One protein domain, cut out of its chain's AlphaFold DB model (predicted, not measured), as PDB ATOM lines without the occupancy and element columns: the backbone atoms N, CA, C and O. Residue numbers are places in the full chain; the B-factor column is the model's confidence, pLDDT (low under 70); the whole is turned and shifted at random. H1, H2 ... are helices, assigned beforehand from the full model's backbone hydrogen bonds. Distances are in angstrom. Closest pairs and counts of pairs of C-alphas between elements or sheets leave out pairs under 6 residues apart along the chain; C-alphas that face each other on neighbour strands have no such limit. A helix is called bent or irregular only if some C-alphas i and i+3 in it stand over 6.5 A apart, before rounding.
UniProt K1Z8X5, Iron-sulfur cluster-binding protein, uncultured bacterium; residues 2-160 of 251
ATOM      1  N   MET A   2      73.305 115.303  72.390       70.25
ATOM      2  CA  MET A   2      74.643 114.702  72.173       70.25
ATOM      3  C   MET A   2      75.716 115.089  73.216       70.25
ATOM      4  O   MET A   2      76.447 114.228  73.695       70.25
ATOM      5  N   ARG A   3      75.761 116.356  73.663       74.62
ATOM      6  CA  ARG A   3      76.656 116.793  74.761       74.62
ATOM      7  C   ARG A   3      76.394 116.057  76.083       74.62
ATOM      8  O   ARG A   3      77.345 115.749  76.792       74.62
ATOM      9  N   LYS A   4      75.125 115.770  76.407       79.69
ATOM     10  CA  LYS A   4      74.736 115.055  77.635       79.69
ATOM     11  C   LYS A   4      75.208 113.602  77.574       79.69
ATOM     12  O   LYS A   4      75.800 113.130  78.534       79.69
ATOM     13  N   LEU A   5      75.050 112.943  76.423       80.88
ATOM     14  CA  LEU A   5      75.552 111.582  76.202       80.88
ATOM     15  C   LEU A   5      77.077 111.498  76.331       80.88
ATOM     16  O   LEU A   5      77.577 110.648  77.063       80.88
ATOM     17  N   ILE A   6      77.816 112.420  75.704       84.06
ATOM     18  CA  ILE A   6      79.284 112.467  75.809       84.06
ATOM     19  C   ILE A   6      79.714 112.708  77.257       84.06
ATOM     20  O   ILE A   6      80.581 112.000  77.765       84.06
ATOM     21  N   LYS A   7      79.091 113.677  77.941       86.81
ATOM     22  CA  LYS A   7      79.380 113.965  79.349       86.81
ATOM     23  C   LYS A   7      79.120 112.733  80.215       86.81
ATOM     24  O   LYS A   7      80.004 112.332  80.961       86.81
ATOM     25  N   ASN A   8      77.972 112.078  80.052       88.56
ATOM     26  CA  ASN A   8      77.623 110.861  80.784       88.56
ATOM     27  C   ASN A   8      78.618 109.724  80.518       88.56
ATOM     28  O   ASN A   8      79.052 109.062  81.460       88.56
ATOM     29  N   PHE A   9      79.021 109.517  79.260       88.06
ATOM     30  CA  PHE A   9      80.035 108.526  78.902       88.06
ATOM     31  C   PHE A   9      81.370 108.817  79.596       88.06
ATOM     32  O   PHE A   9      81.951 107.921  80.208       88.06
ATOM     33  N   LEU A  10      81.839 110.068  79.550       89.88
ATOM     34  CA  LEU A  10      83.090 110.476  80.187       89.88
ATOM     35  C   LEU A  10      83.030 110.365  81.714       89.88
ATOM     36  O   LEU A  10      84.006 109.913  82.309       89.88
ATOM     37  N   THR A  11      81.902 110.701  82.344       92.06
ATOM     38  CA  THR A  11      81.705 110.539  83.792       92.06
ATOM     39  C   THR A  11      81.719 109.065  84.188       92.06
ATOM     40  O   THR A  11      82.462 108.684  85.089       92.06
ATOM     41  N   LYS A  12      80.982 108.199  83.477       92.44
ATOM     42  CA  LYS A  12      80.997 106.747  83.731       92.44
ATOM     43  C   LYS A  12      82.387 106.148  83.503       92.44
ATOM     44  O   LYS A  12      82.844 105.329  84.297       92.44
ATOM     45  N   ARG A  13      83.089 106.568  82.445       92.19
ATOM     46  CA  ARG A  13      84.485 106.176  82.196       92.19
ATOM     47  C   ARG A  13      85.393 106.634  83.335       92.19
ATOM     48  O   ARG A  13      86.223 105.850  83.778       92.19
ATOM     49  N   ALA A  14      85.232 107.863  83.819       93.25
ATOM     50  CA  ALA A  14      86.013 108.385  84.932       93.25
ATOM     51  C   ALA A  14      85.795 107.592  86.218       93.25
ATOM     52  O   ALA A  14      86.776 107.231  86.859       93.25
ATOM     53  N   LEU A  15      84.542 107.272  86.546       94.25
ATOM     54  CA  LEU A  15      84.194 106.465  87.714       94.25
ATOM     55  C   LEU A  15      84.847 105.077  87.646       94.25
ATOM     56  O   LEU A  15      85.533 104.673  88.580       94.25
ATOM     57  N   ARG A  16      84.724 104.386  86.503       93.88
ATOM     58  CA  ARG A  16      85.390 103.090  86.287       93.88
ATOM     59  C   ARG A  16      86.907 103.193  86.409       93.88
ATOM     60  O   ARG A  16      87.529 102.347  87.032       93.88
ATOM     61  N   GLN A  17      87.516 104.227  85.833       93.75
ATOM     62  CA  GLN A  17      88.963 104.415  85.922       93.75
ATOM     63  C   GLN A  17      89.423 104.687  87.362       93.75
ATOM     64  O   GLN A  17      90.446 104.150  87.773       93.75
ATOM     65  N   TRP A  18      88.678 105.468  88.144       94.88
ATOM     66  CA  TRP A  18      88.986 105.668  89.563       94.88
ATOM     67  C   TRP A  18      88.871 104.377  90.376       94.88
ATOM     68  O   TRP A  18      89.724 104.138  91.219       94.88
ATOM     69  N   ALA A  19      87.894 103.518  90.076       94.69
ATOM     70  CA  ALA A  19      87.775 102.209  90.715       94.69
ATOM     71  C   ALA A  19      88.921 101.247  90.333       94.69
ATOM     72  O   ALA A  19      89.366 100.454  91.154       94.69
ATOM     73  N   LEU A  20      89.420 101.317  89.093       93.88
ATOM     74  CA  LEU A  20      90.449 100.403  88.581       93.88
ATOM     75  C   LEU A  20      91.889 100.852  88.872       93.88
ATOM     76  O   LEU A  20      92.784 100.014  88.933       93.88
ATOM     77  N   ALA A  21      92.148 102.154  89.021       93.81
ATOM     78  CA  ALA A  21      93.500 102.676  89.243       93.81
ATOM     79  C   ALA A  21      94.197 102.110  90.506       93.81
ATOM     80  O   ALA A  21      95.381 101.772  90.400       93.81
ATOM     81  N   PRO A  22      93.514 101.931  91.660       94.25
ATOM     82  CA  PRO A  22      94.109 101.337  92.858       94.25
ATOM     83  C   PRO A  22      94.634  99.917  92.654       94.25
ATOM     84  O   PRO A  22      95.622  99.556  93.282       94.25
ATOM     85  N   ILE A  23      94.041  99.136  91.740       93.38
ATOM     86  CA  ILE A  23      94.470  97.755  91.464       93.38
ATOM     87  C   ILE A  23      95.953  97.728  91.097       93.38
ATOM     88  O   ILE A  23      96.697  96.914  91.619       93.38
ATOM     89  N   VAL A  24      96.415  98.660  90.261       93.31
ATOM     90  CA  VAL A  24      97.822  98.714  89.831       93.31
ATOM     91  C   VAL A  24      98.749  99.045  90.994       93.31
ATOM     92  O   VAL A  24      99.818  98.452  91.102       93.31
ATOM     93  N   ILE A  25      98.339  99.967  91.868       93.38
ATOM     94  CA  ILE A  25      99.116 100.361  93.050       93.38
ATOM     95  C   ILE A  25      99.236  99.174  94.005       93.38
ATOM     96  O   ILE A  25     100.334  98.856  94.451       93.38
ATOM     97  N   VAL A  26      98.121  98.485  94.259       94.38
ATOM     98  CA  VAL A  26      98.067  97.288  95.102       94.38
ATOM     99  C   VAL A  26      98.910  96.165  94.502       94.38
ATOM    100  O   VAL A  26      99.743  95.597  95.199       94.38
ATOM    101  N   THR A  27      98.770  95.876  93.206       93.44
ATOM    102  CA  THR A  27      99.564  94.843  92.531       93.44
ATOM    103  C   THR A  27     101.057  95.162  92.582       93.44
ATOM    104  O   THR A  27     101.841  94.269  92.873       93.44
ATOM    105  N   ILE A  28     101.478  96.406  92.341       93.75
ATOM    106  CA  ILE A  28     102.902  96.771  92.385       93.75
ATOM    107  C   ILE A  28     103.435  96.733  93.822       93.75
ATOM    108  O   ILE A  28     104.486  96.144  94.047       93.75
ATOM    109  N   GLY A  29     102.710  97.299  94.790       93.81
ATOM    110  CA  GLY A  29     103.168  97.396  96.179       93.81
ATOM    111  C   GLY A  29     103.145  96.073  96.945       93.81
ATOM    112  O   GLY A  29     104.050  95.802  97.726       93.81
ATOM    113  N   LEU A  30     102.130  95.234  96.719       93.88
ATOM    114  CA  LEU A  30     101.915  93.995  97.474       93.88
ATOM    115  C   LEU A  30     102.211  92.721  96.672       93.88
ATOM    116  O   LEU A  30     102.341  91.651  97.264       93.88
ATOM    117  N   GLY A  31     102.348  92.807  95.347       89.31
ATOM    118  CA  GLY A  31     102.528  91.631  94.491       89.31
ATOM    119  C   GLY A  31     103.877  90.919  94.632       89.31
ATOM    120  O   GLY A  31     103.957  89.753  94.265       89.31
ATOM    121  N   TRP A  32     104.904  91.554  95.219       89.31
ATOM    122  CA  TRP A  32     106.138  90.857  95.626       89.31
ATOM    123  C   TRP A  32     105.877  89.856  96.754       89.31
ATOM    124  O   TRP A  32     106.478  88.793  96.780       89.31
ATOM    125  N   LYS A  33     104.995  90.192  97.703       91.56
ATOM    126  CA  LYS A  33     104.692  89.327  98.853       91.56
ATOM    127  C   LYS A  33     103.569  88.339  98.545       91.56
ATOM    128  O   LYS A  33     103.581  87.220  99.041       91.56
ATOM    129  N   TYR A  34     102.592  88.765  97.748       91.75
ATOM    130  CA  TYR A  34     101.382  88.006  97.455       91.75
ATOM    131  C   TYR A  34     101.269  87.731  95.953       91.75
ATOM    132  O   TYR A  34     100.682  88.516  95.202       91.75
ATOM    133  N   TYR A  35     101.805  86.590  95.516       86.94
ATOM    134  CA  TYR A  35     101.852  86.202  94.101       86.94
ATOM    135  C   TYR A  35     100.456  86.118  93.449       86.94
ATOM    136  O   TYR A  35     100.314  86.399  92.260       86.94
ATOM    137  N   TRP A  36      99.392  85.815  94.206       88.75
ATOM    138  CA  TRP A  36      98.018  85.783  93.679       88.75
ATOM    139  C   TRP A  36      97.545  87.147  93.156       88.75
ATOM    140  O   TRP A  36      96.801  87.210  92.177       88.75
ATOM    141  N   LEU A  37      98.008  88.259  93.743       89.62
ATOM    142  CA  LEU A  37      97.688  89.602  93.248       89.62
ATOM    143  C   LEU A  37      98.342  89.861  91.888       89.62
ATOM    144  O   LEU A  37      97.795  90.609  91.073       89.62
ATOM    145  N   ALA A  38      99.486  89.229  91.619       88.12
ATOM    146  CA  ALA A  38     100.182  89.343  90.346       88.12
ATOM    147  C   ALA A  38      99.428  88.654  89.199       88.12
ATOM    148  O   ALA A  38      99.493  89.134  88.068       88.12
ATOM    149  N   PHE A  39      98.624  87.620  89.480       89.94
ATOM    150  CA  PHE A  39      97.773  86.958  88.478       89.94
ATOM    151  C   PHE A  39      96.657  87.853  87.913       89.94
ATOM    152  O   PHE A  39      96.122  87.578  86.837       89.94
ATOM    153  N   SER A  40      96.360  88.990  88.552       89.81
ATOM    154  CA  SER A  40      95.505  90.019  87.945       89.81
ATOM    155  C   SER A  40      96.082  90.565  86.627       89.81
ATOM    156  O   SER A  40      95.329  90.948  85.731       89.81
ATOM    157  N   VAL A  41      97.411  90.563  86.468       91.00
ATOM    158  CA  VAL A  41      98.108  91.063  85.275       91.00
ATOM    159  C   VAL A  41      97.818  90.201  84.040       91.00
ATOM    160  O   VAL A  41      97.276  90.758  83.080       91.00
ATOM    161  N   PRO A  42      98.115  88.884  84.014       91.12
ATOM    162  CA  PRO A  42      97.793  88.039  82.867       91.12
ATOM    163  C   PRO A  42      96.291  88.013  82.570       91.12
ATOM    164  O   PRO A  42      95.918  88.085  81.402       91.12
ATOM    165  N   MET A  43      95.420  88.044  83.587       91.06
ATOM    166  CA  MET A  43      93.969  88.158  83.381       91.06
ATOM    167  C   MET A  43      93.589  89.417  82.590       91.06
ATOM    168  O   MET A  43      92.868  89.348  81.594       91.06
ATOM    169  N   VAL A  44      94.116  90.581  82.981       91.00
ATOM    170  CA  VAL A  44      93.891  91.832  82.243       91.00
ATOM    171  C   VAL A  44      94.455  91.743  80.824       91.00
ATOM    172  O   VAL A  44      93.815  92.235  79.895       91.00
ATOM    173  N   ILE A  45      95.633  91.144  80.632       91.69
ATOM    174  CA  ILE A  45      96.247  90.983  79.303       91.69
ATOM    175  C   ILE A  45      95.341  90.152  78.392       91.69
ATOM    176  O   ILE A  45      95.039  90.605  77.288       91.69
ATOM    177  N   LEU A  46      94.843  89.010  78.873       90.88
ATOM    178  CA  LEU A  46      93.927  88.145  78.129       90.88
ATOM    179  C   LEU A  46      92.654  88.901  77.728       90.88
ATOM    180  O   LEU A  46      92.323  88.962  76.547       90.88
ATOM    181  N   ILE A  47      92.007  89.594  78.672       88.81
ATOM    182  CA  ILE A  47      90.811  90.409  78.389       88.81
ATOM    183  C   ILE A  47      91.097  91.470  77.311       88.81
ATOM    184  O   ILE A  47      90.264  91.724  76.440       88.81
ATOM    185  N   ASN A  48      92.274  92.103  77.344       87.81
ATOM    186  CA  ASN A  48      92.667  93.078  76.326       87.81
ATOM    187  C   ASN A  48      92.903  92.414  74.959       87.81
ATOM    188  O   ASN A  48      92.473  92.967  73.949       87.81
ATOM    189  N   MET A  49      93.542  91.242  74.910       87.50
ATOM    190  CA  MET A  49      93.800  90.505  73.666       87.50
ATOM    191  C   MET A  49      92.531  89.957  73.005       87.50
ATOM    192  O   MET A  49      92.526  89.794  71.790       87.50
ATOM    193  N   LEU A  50      91.447  89.744  73.760       86.38
ATOM    194  CA  LEU A  50      90.133  89.381  73.210       86.38
ATOM    195  C   LEU A  50      89.378  90.585  72.606       86.38
ATOM    196  O   LEU A  50      88.443  90.406  71.830       86.38
ATOM    197  N   SER A  51      89.772  91.824  72.919       81.62
ATOM    198  CA  SER A  51      89.088  93.043  72.448       81.62
ATOM    199  C   SER A  51      89.011  93.196  70.912       81.62
ATOM    200  O   SER A  51      87.944  93.579  70.422       81.62
ATOM    201  N   PRO A  52      90.070  92.903  70.121       78.56
ATOM    202  CA  PRO A  52      89.985  92.854  68.659       78.56
ATOM    203  C   PRO A  52      88.898  91.920  68.124       78.56
ATOM    204  O   PRO A  52      88.241  92.285  67.157       78.56
ATOM    205  N   LEU A  53      88.692  90.758  68.759       79.06
ATOM    206  CA  LEU A  53      87.751  89.728  68.292       79.06
ATOM    207  C   LEU A  53      86.294  90.194  68.360       79.06
ATOM    208  O   LEU A  53      85.453  89.720  67.609       79.06
ATOM    209  N   LEU A  54      86.000  91.148  69.243       74.00
ATOM    210  CA  LEU A  54      84.674  91.746  69.394       74.00
ATOM    211  C   LEU A  54      84.519  93.047  68.585       74.00
ATOM    212  O   LEU A  54      83.654  93.859  68.907       74.00
ATOM    213  N   SER A  55      85.406  93.315  67.618       67.31
ATOM    214  CA  SER A  55      85.446  94.568  66.835       67.31
ATOM    215  C   SER A  55      85.589  95.829  67.706       67.31
ATOM    216  O   SER A  55      85.236  96.962  67.355       67.31
ATOM    217  N   ARG A  56      86.132  95.664  68.918       69.56
ATOM    218  CA  ARG A  56      86.286  96.750  69.892       69.56
ATOM    219  C   ARG A  56      87.672  97.391  69.844       69.56
ATOM    220  O   ARG A  56      87.884  98.393  70.525       69.56
ATOM    221  N   GLY A  57      88.581  96.927  68.977       83.81
ATOM    222  CA  GLY A  57      89.926  97.497  68.813       83.81
ATOM    223  C   GLY A  57      90.602  97.731  70.170       83.81
ATOM    224  O   GLY A  57      90.554  96.867  71.047       83.81
ATOM    225  N   ARG A  58      91.147  98.933  70.408       88.69
ATOM    226  CA  ARG A  58      91.775  99.325  71.691       88.69
ATOM    227  C   ARG A  58      90.810  99.919  72.731       88.69
ATOM    228  O   ARG A  58      91.245 100.671  73.609       88.69
ATOM    229  N   PHE A  59      89.516  99.592  72.685       88.81
ATOM    230  CA  PHE A  59      88.525 100.107  73.642       88.81
ATOM    231  C   PHE A  59      88.887  99.780  75.100       88.81
ATOM    232  O   PHE A  59      88.855 100.669  75.955       88.81
ATOM    233  N   VAL A  60      89.278  98.533  75.392       89.38
ATOM    234  CA  VAL A  60      89.628  98.083  76.754       89.38
ATOM    235  C   VAL A  60      90.802  98.901  77.312       89.38
ATOM    236  O   VAL A  60      90.720  99.429  78.421       89.38
ATOM    237  N   CYS A  61      91.842  99.147  76.508       89.81
ATOM    238  CA  CYS A  61      93.004  99.969  76.878       89.81
ATOM    239  C   CYS A  61      92.640 101.406  77.320       89.81
ATOM    240  O   CYS A  61      93.313 101.993  78.179       89.81
ATOM    241  N   GLY A  62      91.590 101.986  76.728       88.75
ATOM    242  CA  GLY A  62      91.094 103.328  77.043       88.75
ATOM    243  C   GLY A  62      90.106 103.395  78.210       88.75
ATOM    244  O   GLY A  62      90.034 104.424  78.890       88.75
ATOM    245  N   ASN A  63      89.345 102.322  78.438       89.69
ATOM    246  CA  ASN A  63      88.140 102.358  79.270       89.69
ATOM    247  C   ASN A  63      88.194 101.468  80.517       89.69
ATOM    248  O   ASN A  63      87.612 101.853  81.531       89.69
ATOM    249  N   THR A  64      88.853 100.311  80.453       89.25
ATOM    250  CA  THR A  64      88.812  99.278  81.507       89.25
ATOM    251  C   THR A  64      90.179  98.687  81.860       89.25
ATOM    252  O   THR A  64      90.278  97.906  82.797       89.25
ATOM    253  N   CYS A  65      91.258  99.067  81.174       93.31
ATOM    254  CA  CYS A  65      92.615  98.682  81.559       93.31
ATOM    255  C   CYS A  65      93.033  99.404  82.860       93.31
ATOM    256  O   CYS A  65      93.141 100.637  82.840       93.31
ATOM    257  N   PRO A  66      93.346  98.679  83.954       94.12
ATOM    258  CA  PRO A  66      93.765  99.281  85.223       94.12
ATOM    259  C   PRO A  66      95.024 100.139  85.089       94.12
ATOM    260  O   PRO A  66      95.059 101.274  85.562       94.12
ATOM    261  N   ARG A  67      96.034  99.656  84.347       93.56
ATOM    262  CA  ARG A  67      97.277 100.407  84.083       93.56
ATOM    263  C   ARG A  67      97.004 101.714  83.348       93.56
ATOM    264  O   ARG A  67      97.561 102.757  83.675       93.56
ATOM    265  N   GLY A  68      96.098 101.674  82.379       93.56
ATOM    266  CA  GLY A  68      95.668 102.873  81.683       93.56
ATOM    267  C   GLY A  68      94.923 103.861  82.579       93.56
ATOM    268  O   GLY A  68      95.150 105.068  82.494       93.56
ATOM    269  N   ALA A  69      94.051 103.351  83.443       94.88
ATOM    270  CA  ALA A  69      93.322 104.152  84.412       94.88
ATOM    271  C   ALA A  69      94.267 104.869  85.389       94.88
ATOM    272  O   ALA A  69      94.108 106.070  85.607       94.88
ATOM    273  N   PHE A  70      95.292 104.168  85.886       95.19
ATOM    274  CA  PHE A  70      96.360 104.744  86.705       95.19
ATOM    275  C   PHE A  70      97.037 105.932  85.999       95.19
ATOM    276  O   PHE A  70      97.130 107.023  86.564       95.19
ATOM    277  N   PHE A  71      97.410 105.785  84.724       94.00
ATOM    278  CA  PHE A  71      98.028 106.877  83.967       94.00
ATOM    279  C   PHE A  71      97.094 108.071  83.717       94.00
ATOM    280  O   PHE A  71      97.513 109.226  83.813       94.00
ATOM    281  N   ASP A  72      95.820 107.827  83.403       92.00
ATOM    282  CA  ASP A  72      94.867 108.907  83.118       92.00
ATOM    283  C   ASP A  72      94.416 109.669  84.370       92.00
ATOM    284  O   ASP A  72      94.087 110.854  84.268       92.00
ATOM    285  N   ARG A  73      94.345 109.002  85.527       93.00
ATOM    286  CA  ARG A  73      93.801 109.581  86.764       93.00
ATOM    287  C   ARG A  73      94.877 110.123  87.682       93.00
ATOM    288  O   ARG A  73      94.689 111.198  88.233       93.00
ATOM    289  N   ILE A  74      95.999 109.423  87.808       92.12
ATOM    290  CA  ILE A  74      97.058 109.792  88.749       92.12
ATOM    291  C   ILE A  74      98.173 110.510  87.994       92.12
ATOM    292  O   ILE A  74      98.381 111.703  88.212       92.12
ATOM    293  N   LEU A  75      98.802 109.845  87.018       90.06
ATOM    294  CA  LEU A  75      99.969 110.394  86.308       90.06
ATOM    295  C   LEU A  75      99.655 111.669  85.506       90.06
ATOM    296  O   LEU A  75     100.544 112.484  85.268       90.06
ATOM    297  N   ARG A  76      98.389 111.892  85.130       87.62
ATOM    298  CA  ARG A  76      97.944 113.129  84.470       87.62
ATOM    299  C   ARG A  76      98.292 114.396  85.258       87.62
ATOM    300  O   ARG A  76      98.545 115.408  84.620       87.62
ATOM    301  N   HIS A  77      98.300 114.349  86.591       87.19
ATOM    302  CA  HIS A  77      98.604 115.519  87.424       87.19
ATOM    303  C   HIS A  77     100.095 115.882  87.422       87.19
ATOM    304  O   HIS A  77     100.436 117.033  87.662       87.19
ATOM    305  N   PHE A  78     100.965 114.919  87.109       88.19
ATOM    306  CA  PHE A  78     102.420 115.088  87.133       88.19
ATOM    307  C   PHE A  78     103.045 115.211  85.734       88.19
ATOM    308  O   PHE A  78     104.190 115.626  85.593       88.19
ATOM    309  N   SER A  79     102.317 114.826  84.684       86.56
ATOM    310  CA  SER A  79     102.819 114.810  83.307       86.56
ATOM    311  C   SER A  79     102.903 116.214  82.699       86.56
ATOM    312  O   SER A  79     101.934 116.972  82.740       86.56
ATOM    313  N   GLN A  80     104.019 116.520  82.026       79.44
ATOM    314  CA  GLN A  80     104.216 117.787  81.303       79.44
ATOM    315  C   GLN A  80     103.294 117.955  80.081       79.44
ATOM    316  O   GLN A  80     103.177 119.051  79.535       79.44
ATOM    317  N   GLY A  81     102.656 116.878  79.606       82.31
ATOM    318  CA  GLY A  81     101.733 116.934  78.469       82.31
ATOM    319  C   GLY A  81     102.408 117.260  77.130       82.31
ATOM    320  O   GLY A  81     101.734 117.706  76.197       82.31
ATOM    321  N   LYS A  82     103.727 117.041  77.016       86.62
ATOM    322  CA  LYS A  82     104.475 117.196  75.761       86.62
ATOM    323  C   LYS A  82     104.044 116.136  74.739       86.62
ATOM    324  O   LYS A  82     103.565 115.056  75.095       86.62
ATOM    325  N   LYS A  83     104.213 116.447  73.451       89.00
ATOM    326  CA  LYS A  83     103.887 115.520  72.355       89.00
ATOM    327  C   LYS A  83     104.794 114.289  72.402       89.00
ATOM    328  O   LYS A  83     105.989 114.406  72.652       89.00
ATOM    329  N   ILE A  84     104.221 113.128  72.100       91.44
ATOM    330  CA  ILE A  84     104.960 111.866  71.978       91.44
ATOM    331  C   ILE A  84     105.894 111.928  70.750       91.44
ATOM    332  O   ILE A  84     105.395 112.197  69.651       91.44
ATOM    333  N   PRO A  85     107.207 111.657  70.905       91.06
ATOM    334  CA  PRO A  85     108.160 111.576  69.800       91.06
ATOM    335  C   PRO A  85     107.720 110.606  68.698       91.06
ATOM    336  O   PRO A  85     107.203 109.524  68.980       91.06
ATOM    337  N   GLY A  86     107.962 110.971  67.435       89.81
ATOM    338  CA  GLY A  86     107.539 110.173  66.278       89.81
ATOM    339  C   GLY A  86     108.145 108.767  66.237       89.81
ATOM    340  O   GLY A  86     107.442 107.820  65.897       89.81
ATOM    341  N   PHE A  87     109.402 108.605  66.664       92.50
ATOM    342  CA  PHE A  87     110.085 107.306  66.639       92.50
ATOM    343  C   PHE A  87     109.407 106.254  67.537       92.50
ATOM    344  O   PHE A  87     109.374 105.082  67.184       92.50
ATOM    345  N   LEU A  88     108.786 106.666  68.654       92.38
ATOM    346  CA  LEU A  88     108.061 105.755  69.555       92.38
ATOM    347  C   LEU A  88     106.773 105.203  68.930       92.38
ATOM    348  O   LEU A  88     106.225 104.211  69.410       92.38
ATOM    349  N   LYS A  89     106.263 105.859  67.884       89.88
ATOM    350  CA  LYS A  89     105.084 105.425  67.122       89.88
ATOM    351  C   LYS A  89     105.452 104.527  65.945       89.88
ATOM    352  O   LYS A  89     104.557 103.897  65.383       89.88
ATOM    353  N   ASP A  90     106.730 104.477  65.572       93.25
ATOM    354  CA  ASP A  90     107.176 103.741  64.400       93.25
ATOM    355  C   ASP A  90     106.915 102.235  64.540       93.25
ATOM    356  O   ASP A  90     107.084 101.643  65.610       93.25
ATOM    357  N   LYS A  91     106.495 101.601  63.441       91.19
ATOM    358  CA  LYS A  91     106.127 100.179  63.442       91.19
ATOM    359  C   LYS A  91     107.317  99.287  63.789       91.19
ATOM    360  O   LYS A  91     107.128  98.310  64.510       91.19
ATOM    361  N   ARG A  92     108.529  99.621  63.325       94.00
ATOM    362  CA  ARG A  92     109.734  98.818  63.591       94.00
ATOM    363  C   ARG A  92     110.114  98.904  65.060       94.00
ATOM    364  O   ARG A  92     110.352  97.875  65.683       94.00
ATOM    365  N   PHE A  93     110.081 100.110  65.633       95.25
ATOM    366  CA  PHE A  93     110.337 100.307  67.060       95.25
ATOM    367  C   PHE A  93     109.329  99.541  67.929       95.25
ATOM    368  O   PHE A  93     109.712  98.785  68.819       95.25
ATOM    369  N   ARG A  94     108.030  99.665  67.631       95.00
ATOM    370  CA  ARG A  94     106.965  98.945  68.348       95.00
ATOM    371  C   ARG A  94     107.138  97.432  68.290       95.00
ATOM    372  O   ARG A  94     106.925  96.759  69.295       95.00
ATOM    373  N   LEU A  95     107.500  96.911  67.120       93.75
ATOM    374  CA  LEU A  95     107.699  95.483  66.909       93.75
ATOM    375  C   LEU A  95     108.971  94.979  67.605       93.75
ATOM    376  O   LEU A  95     108.954  93.907  68.202       93.75
ATOM    377  N   SER A  96     110.037  95.783  67.619       95.75
ATOM    378  CA  SER A  96     111.254  95.500  68.384       95.75
ATOM    379  C   SER A  96     110.961  95.387  69.883       95.75
ATOM    380  O   SER A  96     111.306  94.378  70.493       95.75
ATOM    381  N   VAL A  97     110.236  96.351  70.467       95.06
ATOM    382  CA  VAL A  97     109.832  96.283  71.884       95.06
ATOM    383  C   VAL A  97     108.915  95.088  72.149       95.06
ATOM    384  O   VAL A  97     109.042  94.439  73.187       95.06
ATOM    385  N   PHE A  98     108.005  94.773  71.223       94.81
ATOM    386  CA  PHE A  98     107.135  93.603  71.333       94.81
ATOM    387  C   PHE A  98     107.950  92.313  71.455       94.81
ATOM    388  O   PHE A  98     107.798  91.601  72.446       94.81
ATOM    389  N   PHE A  99     108.847  92.043  70.503       95.44
ATOM    390  CA  PHE A  99     109.678  90.840  70.528       95.44
ATOM    391  C   PHE A  99     110.653  90.823  71.702       95.44
ATOM    392  O   PHE A  99     110.881  89.763  72.269       95.44
ATOM    393  N   PHE A 100     111.171  91.978  72.119       95.44
ATOM    394  CA  PHE A 100     112.036  92.071  73.291       95.44
ATOM    395  C   PHE A 100     111.306  91.661  74.578       95.44
ATOM    396  O   PHE A 100     111.769  90.779  75.298       95.44
ATOM    397  N   VAL A 101     110.132  92.245  74.855       93.50
ATOM    398  CA  VAL A 101     109.376  91.946  76.085       93.50
ATOM    399  C   VAL A 101     108.817  90.522  76.068       93.50
ATOM    400  O   VAL A 101     108.900  89.827  77.077       93.50
ATOM    401  N   PHE A 102     108.270  90.064  74.936       92.12
ATOM    402  CA  PHE A 102     107.781  88.687  74.816       92.12
ATOM    403  C   PHE A 102     108.918  87.662  74.839       92.12
ATOM    404  O   PHE A 102     108.767  86.620  75.464       92.12
ATOM    405  N   GLY A 103     110.062  87.960  74.224       94.12
ATOM    406  CA  GLY A 103     111.252  87.109  74.277       94.12
ATOM    407  C   GLY A 103     111.778  86.965  75.701       94.12
ATOM    408  O   GLY A 103     111.993  85.847  76.160       94.12
ATOM    409  N   MET A 104     111.883  88.073  76.443       92.19
ATOM    410  CA  MET A 104     112.253  88.039  77.860       92.19
ATOM    411  C   MET A 104     111.251  87.223  78.686       92.19
ATOM    412  O   MET A 104     111.658  86.429  79.530       92.19
ATOM    413  N   PHE A 105     109.949  87.376  78.425       91.56
ATOM    414  CA  PHE A 105     108.922  86.570  79.081       91.56
ATOM    415  C   PHE A 105     109.096  85.073  78.794       91.56
ATOM    416  O   PHE A 105     109.054  84.284  79.730       91.56
ATOM    417  N   ILE A 106     109.338  84.682  77.538       91.81
ATOM    418  CA  ILE A 106     109.549  83.279  77.147       91.81
ATOM    419  C   ILE A 106     110.778  82.695  77.850       91.81
ATOM    420  O   ILE A 106     110.685  81.611  78.417       91.81
ATOM    421  N   VAL A 107     111.897  83.425  77.875       91.88
ATOM    422  CA  VAL A 107     113.136  82.984  78.541       91.88
ATOM    423  C   VAL A 107     112.941  82.825  80.050       91.88
ATOM    424  O   VAL A 107     113.405  81.850  80.630       91.88
ATOM    425  N   GLN A 108     112.246  83.760  80.702       89.62
ATOM    426  CA  GLN A 108     111.951  83.661  82.136       89.62
ATOM    427  C   GLN A 108     110.962  82.525  82.435       89.62
ATOM    428  O   GLN A 108     111.101  81.829  83.437       89.62
ATOM    429  N   ALA A 109     109.975  82.322  81.559       88.50
ATOM    430  CA  ALA A 109     108.973  81.271  81.689       88.50
ATOM    431  C   ALA A 109     109.541  79.867  81.431       88.50
ATOM    432  O   ALA A 109     108.995  78.904  81.956       88.50
ATOM    433  N   SER A 110     110.610  79.733  80.638       88.62
ATOM    434  CA  SER A 110     111.260  78.444  80.372       88.62
ATOM    435  C   SER A 110     112.200  77.992  81.492       88.62
ATOM    436  O   SER A 110     112.668  76.856  81.469       88.62
ATOM    437  N   GLN A 111     112.525  78.871  82.441       85.44
ATOM    438  CA  GLN A 111     113.355  78.525  83.590       85.44
ATOM    439  C   GLN A 111     112.511  77.787  84.638       85.44
ATOM    440  O   GLN A 111     111.467  78.281  85.062       85.44
ATOM    441  N   SER A 112     112.978  76.610  85.064       76.62
ATOM    442  CA  SER A 112     112.396  75.845  86.173       76.62
ATOM    443  C   SER A 112     112.630  76.566  87.511       76.62
ATOM    444  O   SER A 112     113.715  77.119  87.698       76.62
ATOM    445  N   PRO A 113     111.685  76.525  88.471       76.88
ATOM    446  CA  PRO A 113     110.529  75.630  88.539       76.88
ATOM    447  C   PRO A 113     109.227  76.230  87.968       76.88
ATOM    448  O   PRO A 113     108.916  77.400  88.165       76.88
ATOM    449  N   PHE A 114     108.404  75.388  87.329       81.19
ATOM    450  CA  PHE A 114     107.068  75.733  86.811       81.19
ATOM    451  C   PHE A 114     106.010  75.838  87.932       81.19
ATOM    452  O   PHE A 114     104.961  75.197  87.880       81.19
ATOM    453  N   THR A 115     106.282  76.619  88.980       86.94
ATOM    454  CA  THR A 115     105.342  76.853  90.090       86.94
ATOM    455  C   THR A 115     104.488  78.094  89.843       86.94
ATOM    456  O   THR A 115     104.913  79.055  89.199       86.94
ATOM    457  N   ALA A 116     103.264  78.108  90.382       86.69
ATOM    458  CA  ALA A 116     102.381  79.275  90.293       86.69
ATOM    459  C   ALA A 116     103.024  80.539  90.897       86.69
ATOM    460  O   ALA A 116     102.804  81.644  90.402       86.69
ATOM    461  N   GLU A 117     103.849  80.371  91.931       86.88
ATOM    462  CA  GLU A 117     104.611  81.450  92.558       86.88
ATOM    463  C   GLU A 117     105.615  82.067  91.580       86.88
ATOM    464  O   GLU A 117     105.592  83.281  91.372       86.88
ATOM    465  N   HIS A 118     106.426  81.241  90.906       87.62
ATOM    466  CA  HIS A 118     107.403  81.692  89.908       87.62
ATOM    467  C   HIS A 118     106.739  82.513  88.798       87.62
ATOM    468  O   HIS A 118     107.142  83.644  88.519       87.62
ATOM    469  N   PHE A 119     105.641  82.005  88.232       89.06
ATOM    470  CA  PHE A 119     104.874  82.738  87.222       89.06
ATOM    471  C   PHE A 119     104.303  84.056  87.752       89.06
ATOM    472  O   PHE A 119     104.398  85.084  87.073       89.06
ATOM    473  N   GLY A 120     103.748  84.055  88.966       90.00
ATOM    474  CA  GLY A 120     103.262  85.266  89.624       90.00
ATOM    475  C   GLY A 120     104.359  86.328  89.746       90.00
ATOM    476  O   GLY A 120     104.153  87.480  89.354       90.00
ATOM    477  N   HIS A 121     105.554  85.938  90.194       89.19
ATOM    478  CA  HIS A 121     106.696  86.842  90.318       89.19
ATOM    479  C   HIS A 121     107.182  87.387  88.971       89.19
ATOM    480  O   HIS A 121     107.476  88.581  88.885       89.19
ATOM    481  N   ILE A 122     107.207  86.576  87.904       92.00
ATOM    482  CA  ILE A 122     107.556  87.044  86.550       92.00
ATOM    483  C   ILE A 122     106.585  88.143  86.103       92.00
ATOM    484  O   ILE A 122     107.015  89.227  85.698       92.00
ATOM    485  N   PHE A 123     105.273  87.902  86.203       92.00
ATOM    486  CA  PHE A 123     104.273  88.893  85.801       92.00
ATOM    487  C   PHE A 123     104.345  90.161  86.651       92.00
ATOM    488  O   PHE A 123     104.224  91.261  86.104       92.00
ATOM    489  N   TRP A 124     104.574  90.030  87.960       93.62
ATOM    490  CA  TRP A 124     104.770  91.173  88.845       93.62
ATOM    491  C   TRP A 124     106.011  91.981  88.455       93.62
ATOM    492  O   TRP A 124     105.892  93.181  88.220       93.62
ATOM    493  N   MET A 125     107.172  91.338  88.301       92.38
ATOM    494  CA  MET A 125     108.434  91.998  87.955       92.38
ATOM    495  C   MET A 125     108.324  92.724  86.613       92.38
ATOM    496  O   MET A 125     108.655  93.906  86.515       92.38
ATOM    497  N   MET A 126     107.782  92.057  85.588       92.31
ATOM    498  CA  MET A 126     107.537  92.658  84.274       92.31
ATOM    499  C   MET A 126     106.562  93.835  84.367       92.31
ATOM    500  O   MET A 126     106.772  94.885  83.751       92.31
ATOM    501  N   CYS A 127     105.486  93.698  85.146       93.25
ATOM    502  CA  CYS A 127     104.511  94.763  85.349       93.25
ATOM    503  C   CYS A 127     105.136  95.978  86.043       93.25
ATOM    504  O   CYS A 127     104.948  97.103  85.575       93.25
ATOM    505  N   THR A 128     105.911  95.754  87.100       94.31
ATOM    506  CA  THR A 128     106.597  96.787  87.876       94.31
ATOM    507  C   THR A 128     107.648  97.495  87.028       94.31
ATOM    508  O   THR A 128     107.565  98.713  86.877       94.31
ATOM    509  N   ALA A 129     108.550  96.762  86.369       94.88
ATOM    510  CA  ALA A 129     109.596  97.336  85.520       94.88
ATOM    511  C   ALA A 129     109.013  98.177  84.371       94.88
ATOM    512  O   ALA A 129     109.388  99.334  84.169       94.88
ATOM    513  N   THR A 130     108.017  97.641  83.653       94.81
ATOM    514  CA  THR A 130     107.363  98.389  82.567       94.81
ATOM    515  C   THR A 130     106.552  99.582  83.073       94.81
ATOM    516  O   THR A 130     106.441 100.584  82.369       94.81
ATOM    517  N   THR A 131     105.994  99.519  84.285       94.94
ATOM    518  CA  THR A 131     105.271 100.650  84.886       94.94
ATOM    519  C   THR A 131     106.225 101.735  85.375       94.94
ATOM    520  O   THR A 131     105.935 102.905  85.158       94.94
ATOM    521  N   MET A 132     107.381 101.381  85.941       95.62
ATOM    522  CA  MET A 132     108.436 102.340  86.287       95.62
ATOM    523  C   MET A 132     108.913 103.099  85.045       95.62
ATOM    524  O   MET A 132     108.908 104.331  85.036       95.62
ATOM    525  N   LEU A 133     109.203 102.383  83.953       95.31
ATOM    526  CA  LEU A 133     109.549 102.998  82.670       95.31
ATOM    527  C   LEU A 133     108.407 103.871  82.121       95.31
ATOM    528  O   LEU A 133     108.644 104.961  81.603       95.31
ATOM    529  N   ALA A 134     107.156 103.430  82.255       94.50
ATOM    530  CA  ALA A 134     106.002 104.209  81.823       94.50
ATOM    531  C   ALA A 134     105.799 105.496  82.635       94.50
ATOM    532  O   ALA A 134     105.444 106.518  82.051       94.50
ATOM    533  N   ILE A 135     106.027 105.455  83.952       95.00
ATOM    534  CA  ILE A 135     105.991 106.634  84.823       95.00
ATOM    535  C   ILE A 135     107.091 107.596  84.396       95.00
ATOM    536  O   ILE A 135     106.783 108.746  84.103       95.00
ATOM    537  N   PHE A 136     108.330 107.112  84.254       94.81
ATOM    538  CA  PHE A 136     109.456 107.910  83.772       94.81
ATOM    539  C   PHE A 136     109.103 108.621  82.457       94.81
ATOM    540  O   PHE A 136     109.055 109.847  82.405       94.81
ATOM    541  N   LEU A 137     108.718 107.876  81.418       93.94
ATOM    542  CA  LEU A 137     108.335 108.457  80.126       93.94
ATOM    543  C   LEU A 137     107.117 109.385  80.218       93.94
ATOM    544  O   LEU A 137     107.032 110.365  79.481       93.94
ATOM    545  N   GLY A 138     106.161 109.087  81.096       92.19
ATOM    546  CA  GLY A 138     104.956 109.889  81.270       92.19
ATOM    547  C   GLY A 138     105.193 111.224  81.973       92.19
ATOM    548  O   GLY A 138     104.462 112.176  81.690       92.19
ATOM    549  N   LEU A 139     106.215 111.320  82.828       91.94
ATOM    550  CA  LEU A 139     106.650 112.576  83.442       91.94
ATOM    551  C   LEU A 139     107.281 113.513  82.399       91.94
ATOM    552  O   LEU A 139     106.918 114.687  82.340       91.94
ATOM    553  N   PHE A 140     108.157 112.993  81.528       90.00
ATOM    554  CA  PHE A 140     108.843 113.794  80.500       90.00
ATOM    555  C   PHE A 140     107.981 114.107  79.268       90.00
ATOM    556  O   PHE A 140     108.102 115.187  78.689       90.00
ATOM    557  N   PHE A 141     107.121 113.178  78.844       91.25
ATOM    558  CA  PHE A 141     106.297 113.311  77.639       91.25
ATOM    559  C   PHE A 141     104.804 113.402  77.991       91.25
ATOM    560  O   PHE A 141     104.385 114.237  78.794       91.25
ATOM    561  N   SER A 142     103.976 112.566  77.360       91.25
ATOM    562  CA  SER A 142     102.550 112.428  77.645       91.25
ATOM    563  C   SER A 142     102.319 111.285  78.632       91.25
ATOM    564  O   SER A 142     102.948 110.227  78.539       91.25
ATOM    565  N   ARG A 143     101.319 111.442  79.504       91.31
ATOM    566  CA  ARG A 143     100.815 110.410  80.429       91.31
ATOM    567  C   ARG A 143     100.602 109.018  79.807       91.31
ATOM    568  O   ARG A 143     100.629 108.028  80.524       91.31
ATOM    569  N   ARG A 144     100.373 108.911  78.490       93.06
ATOM    570  CA  ARG A 144     100.103 107.642  77.782       93.06
ATOM    571  C   ARG A 144     101.206 107.233  76.800       93.06
ATOM    572  O   ARG A 144     100.962 106.374  75.959       93.06
ATOM    573  N   THR A 145     102.416 107.776  76.937       94.12
ATOM    574  CA  THR A 145     103.561 107.471  76.054       94.12
ATOM    575  C   THR A 145     103.859 105.970  75.974       94.12
ATOM    576  O   THR A 145     103.950 105.424  74.879       94.12
ATOM    577  N   TRP A 146     103.893 105.259  77.108       94.56
ATOM    578  CA  TRP A 146     104.076 103.797  77.129       94.56
ATOM    579  C   TRP A 146     102.989 103.041  76.355       94.56
ATOM    580  O   TRP A 146     103.252 102.041  75.692       94.56
ATOM    581  N   CYS A 147     101.740 103.512  76.404       92.94
ATOM    582  CA  CYS A 147     100.632 102.846  75.724       92.94
ATOM    583  C   CYS A 147     100.770 102.874  74.194       92.94
ATOM    584  O   CYS A 147     100.129 102.059  73.533       92.94
ATOM    585  N   THR A 148     101.596 103.754  73.624       92.44
ATOM    586  CA  THR A 148     101.854 103.813  72.180       92.44
ATOM    587  C   THR A 148     102.596 102.578  71.667       92.44
ATOM    588  O   THR A 148     102.217 102.039  70.632       92.44
ATOM    589  N   PHE A 149     103.590 102.091  72.412       93.81
ATOM    590  CA  PHE A 149     104.445 100.968  72.004       93.81
ATOM    591  C   PHE A 149     104.377  99.757  72.946       93.81
ATOM    592  O   PHE A 149     105.115  98.791  72.782       93.81
ATOM    593  N   CYS A 150     103.458  99.787  73.914       94.75
ATOM    594  CA  CYS A 150     103.127  98.661  74.780       94.75
ATOM    595  C   CYS A 150     102.881  97.378  73.959       94.75
ATOM    596  O   CYS A 150     102.097  97.426  73.005       94.75
ATOM    597  N   PRO A 151     103.447  96.224  74.362       93.94
ATOM    598  CA  PRO A 151     103.358  94.975  73.604       93.94
ATOM    599  C   PRO A 151     101.909  94.523  73.362       93.94
ATOM    600  O   PRO A 151     101.529  94.235  72.230       93.94
ATOM    601  N   VAL A 152     101.055  94.576  74.391       92.38
ATOM    602  CA  VAL A 152      99.615  94.254  74.280       92.38
ATOM    603  C   VAL A 152      98.910  95.205  73.312       92.38
ATOM    604  O   VAL A 152      98.065  94.810  72.518       92.38
ATOM    605  N   GLY A 153      99.279  96.483  73.365       91.38
ATOM    606  CA  GLY A 153      98.750  97.507  72.481       91.38
ATOM    607  C   GLY A 153      99.105  97.281  71.018       91.38
ATOM    608  O   GLY A 153      98.232  97.348  70.162       91.38
ATOM    609  N   THR A 154     100.380  97.003  70.753       92.38
ATOM    610  CA  THR A 154     100.899  96.674  69.423       92.38
ATOM    611  C   THR A 154     100.218  95.435  68.855       92.38
ATOM    612  O   THR A 154      99.794  95.475  67.704       92.38
ATOM    613  N   PHE A 155     100.010  94.395  69.668       92.00
ATOM    614  CA  PHE A 155      99.264  93.204  69.258       92.00
ATOM    615  C   PHE A 155      97.828  93.537  68.829       92.00
ATOM    616  O   PHE A 155      97.412  93.203  67.724       92.00
ATOM    617  N   ILE A 156      97.080  94.266  69.665       89.81
ATOM    618  CA  ILE A 156      95.684  94.647  69.385       89.81
ATOM    619  C   ILE A 156      95.579  95.516  68.129       89.81
ATOM    620  O   ILE A 156      94.667  95.314  67.336       89.81
ATOM    621  N   SER A 157      96.495  96.468  67.934       87.69
ATOM    622  CA  SER A 157      96.514  97.332  66.743       87.69
ATOM    623  C   SER A 157      96.863  96.585  65.457       87.69
ATOM    624  O   SER A 157      96.482  97.029  64.375       87.69
ATOM    625  N   PHE A 158      97.618  95.490  65.570       87.44
ATOM    626  CA  PHE A 158      97.984  94.638  64.446       87.44
ATOM    627  C   PHE A 158      96.843  93.684  64.065       87.44
ATOM    628  O   PHE A 158      96.530  93.556  62.887       87.44
ATOM    629  N   VAL A 159      96.190  93.068  65.058       86.50
ATOM    630  CA  VAL A 159      95.077  92.122  64.854       86.50
ATOM    631  C   VAL A 159      93.761  92.837  64.528       86.50
ATOM    632  O   VAL A 159      92.993  92.390  63.683       86.50
ATOM    633  N   GLY A 160      93.474  93.955  65.195       72.88
ATOM    634  CA  GLY A 160      92.210  94.681  65.085       72.88
ATOM    635  C   GLY A 160      92.152  95.616  63.880       72.88
ATOM    636  O   GLY A 160      92.125  96.832  64.071       72.88
TER     637      GLY A 160
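AT A GLANCE: This is residues 2 to 160 of the 251 residues of the protein "Iron-sulfur cluster-binding protein" of uncultured bacterium (UniProt K1Z8X5). A long, nearly straight helix, H1, runs along one side of a body of crossed helices, and its residues 2 to 9 stick out. In the body, H7 and H8 form a helical hairpin opened as a narrow V, with H9 between the spread ends; H10 packs on H7 and runs side by side with H3, H5 packs on H1, and residues 110 to 115, at the point of the V, also stick out. The printed part has 159 residues with ten named helices, H1 to H10 in chain order, and no named strand: all helix, mostly crossed packing. It is compact, with a radius of gyration of the C-alphas of 16.1 A, and elongated, spanning 55 by 34 by 34 A.

IN THESE COORDINATES: H1, residues 2 to 30, begins with C-alpha 2 at (74.643, 114.702, 72.173). It was assigned as one helix by its hydrogen bonds but is bent, with C-alphas 19 and 22 6.7 A apart; its arms are H1a, residues 2 to 19, 25.9 A long, and H1b, residues 22 to 30, 11.7 A. H8, residues 116 to 140, is 36.5 A long, from (102.381, 79.275, 90.293) at C-alpha 116. H7, residues 91 to 109, is 26.4 A long. H3, residues 40 to 54, is 21.6 A long and only just irregular: C-alphas 49 and 52 are 6.7 A apart. H10, residues 151 to 159, is 12.4 A long and ends with C-alpha 159 at (95.077, 92.122, 64.854). The shorter helices are H2, 35 to 38; H4, 59 to 63; H5, 66 to 73; H6, 86 to 89; and H9, 145 to 149.

HOW THE PARTS SIT: H1a and H1b stand at a shallow tilt of 18 degrees. H1a touches H5 at a steep tilt of 62 degrees, closest at the C-alphas of Gln 17 and Ala 69, 4.6 A. H1a and H4 only just touch, with 3 pairs of C-alphas within 8 A, closest Arg 13 and Asn 63, 6.0 A. H4 and H5 touch only at the corner, closest Cys 61 and Gly 68, 6.2 A. The hub is H8, which touches H1b, H2, H3, H7 and H9; its closest C-alphas to H2 are Gly 120 and Tyr 35, 4.8 A. In the hairpin, H7 and H8 touch at a shallow tilt of 29 degrees, opposite ways, closest Ala 109 and Phe 119, 7.0 A. H9 touches H8, closest Trp 146 and Ala 134, 5.1 A, and H6, closest Thr 148 and Lys 89, 6.2 A. H10 touches H3 at a shallow tilt of 14 degrees, the same way, closest Ile 156 and Pro 52, 6.0 A. Every O i to N i+4 pair is within hydrogen-bond range in H1a, H1b, H4, H5, H7, H8 and H10; it is 7 of 11 in H3 and 0 of 1 in H9, where 2 of 2 O i to N i+3 pairs are, and H2 and H6 are too short for such a pair.

THE WHOLE: The C-alphas farthest apart are those of Met 2 and Ser 112, 56.0 A. The printed part has no cut, and H5 to H6 is the long link, with 12 residues. Mean pLDDT of the printed part is 90.0; residues 55 to 56 are under 70.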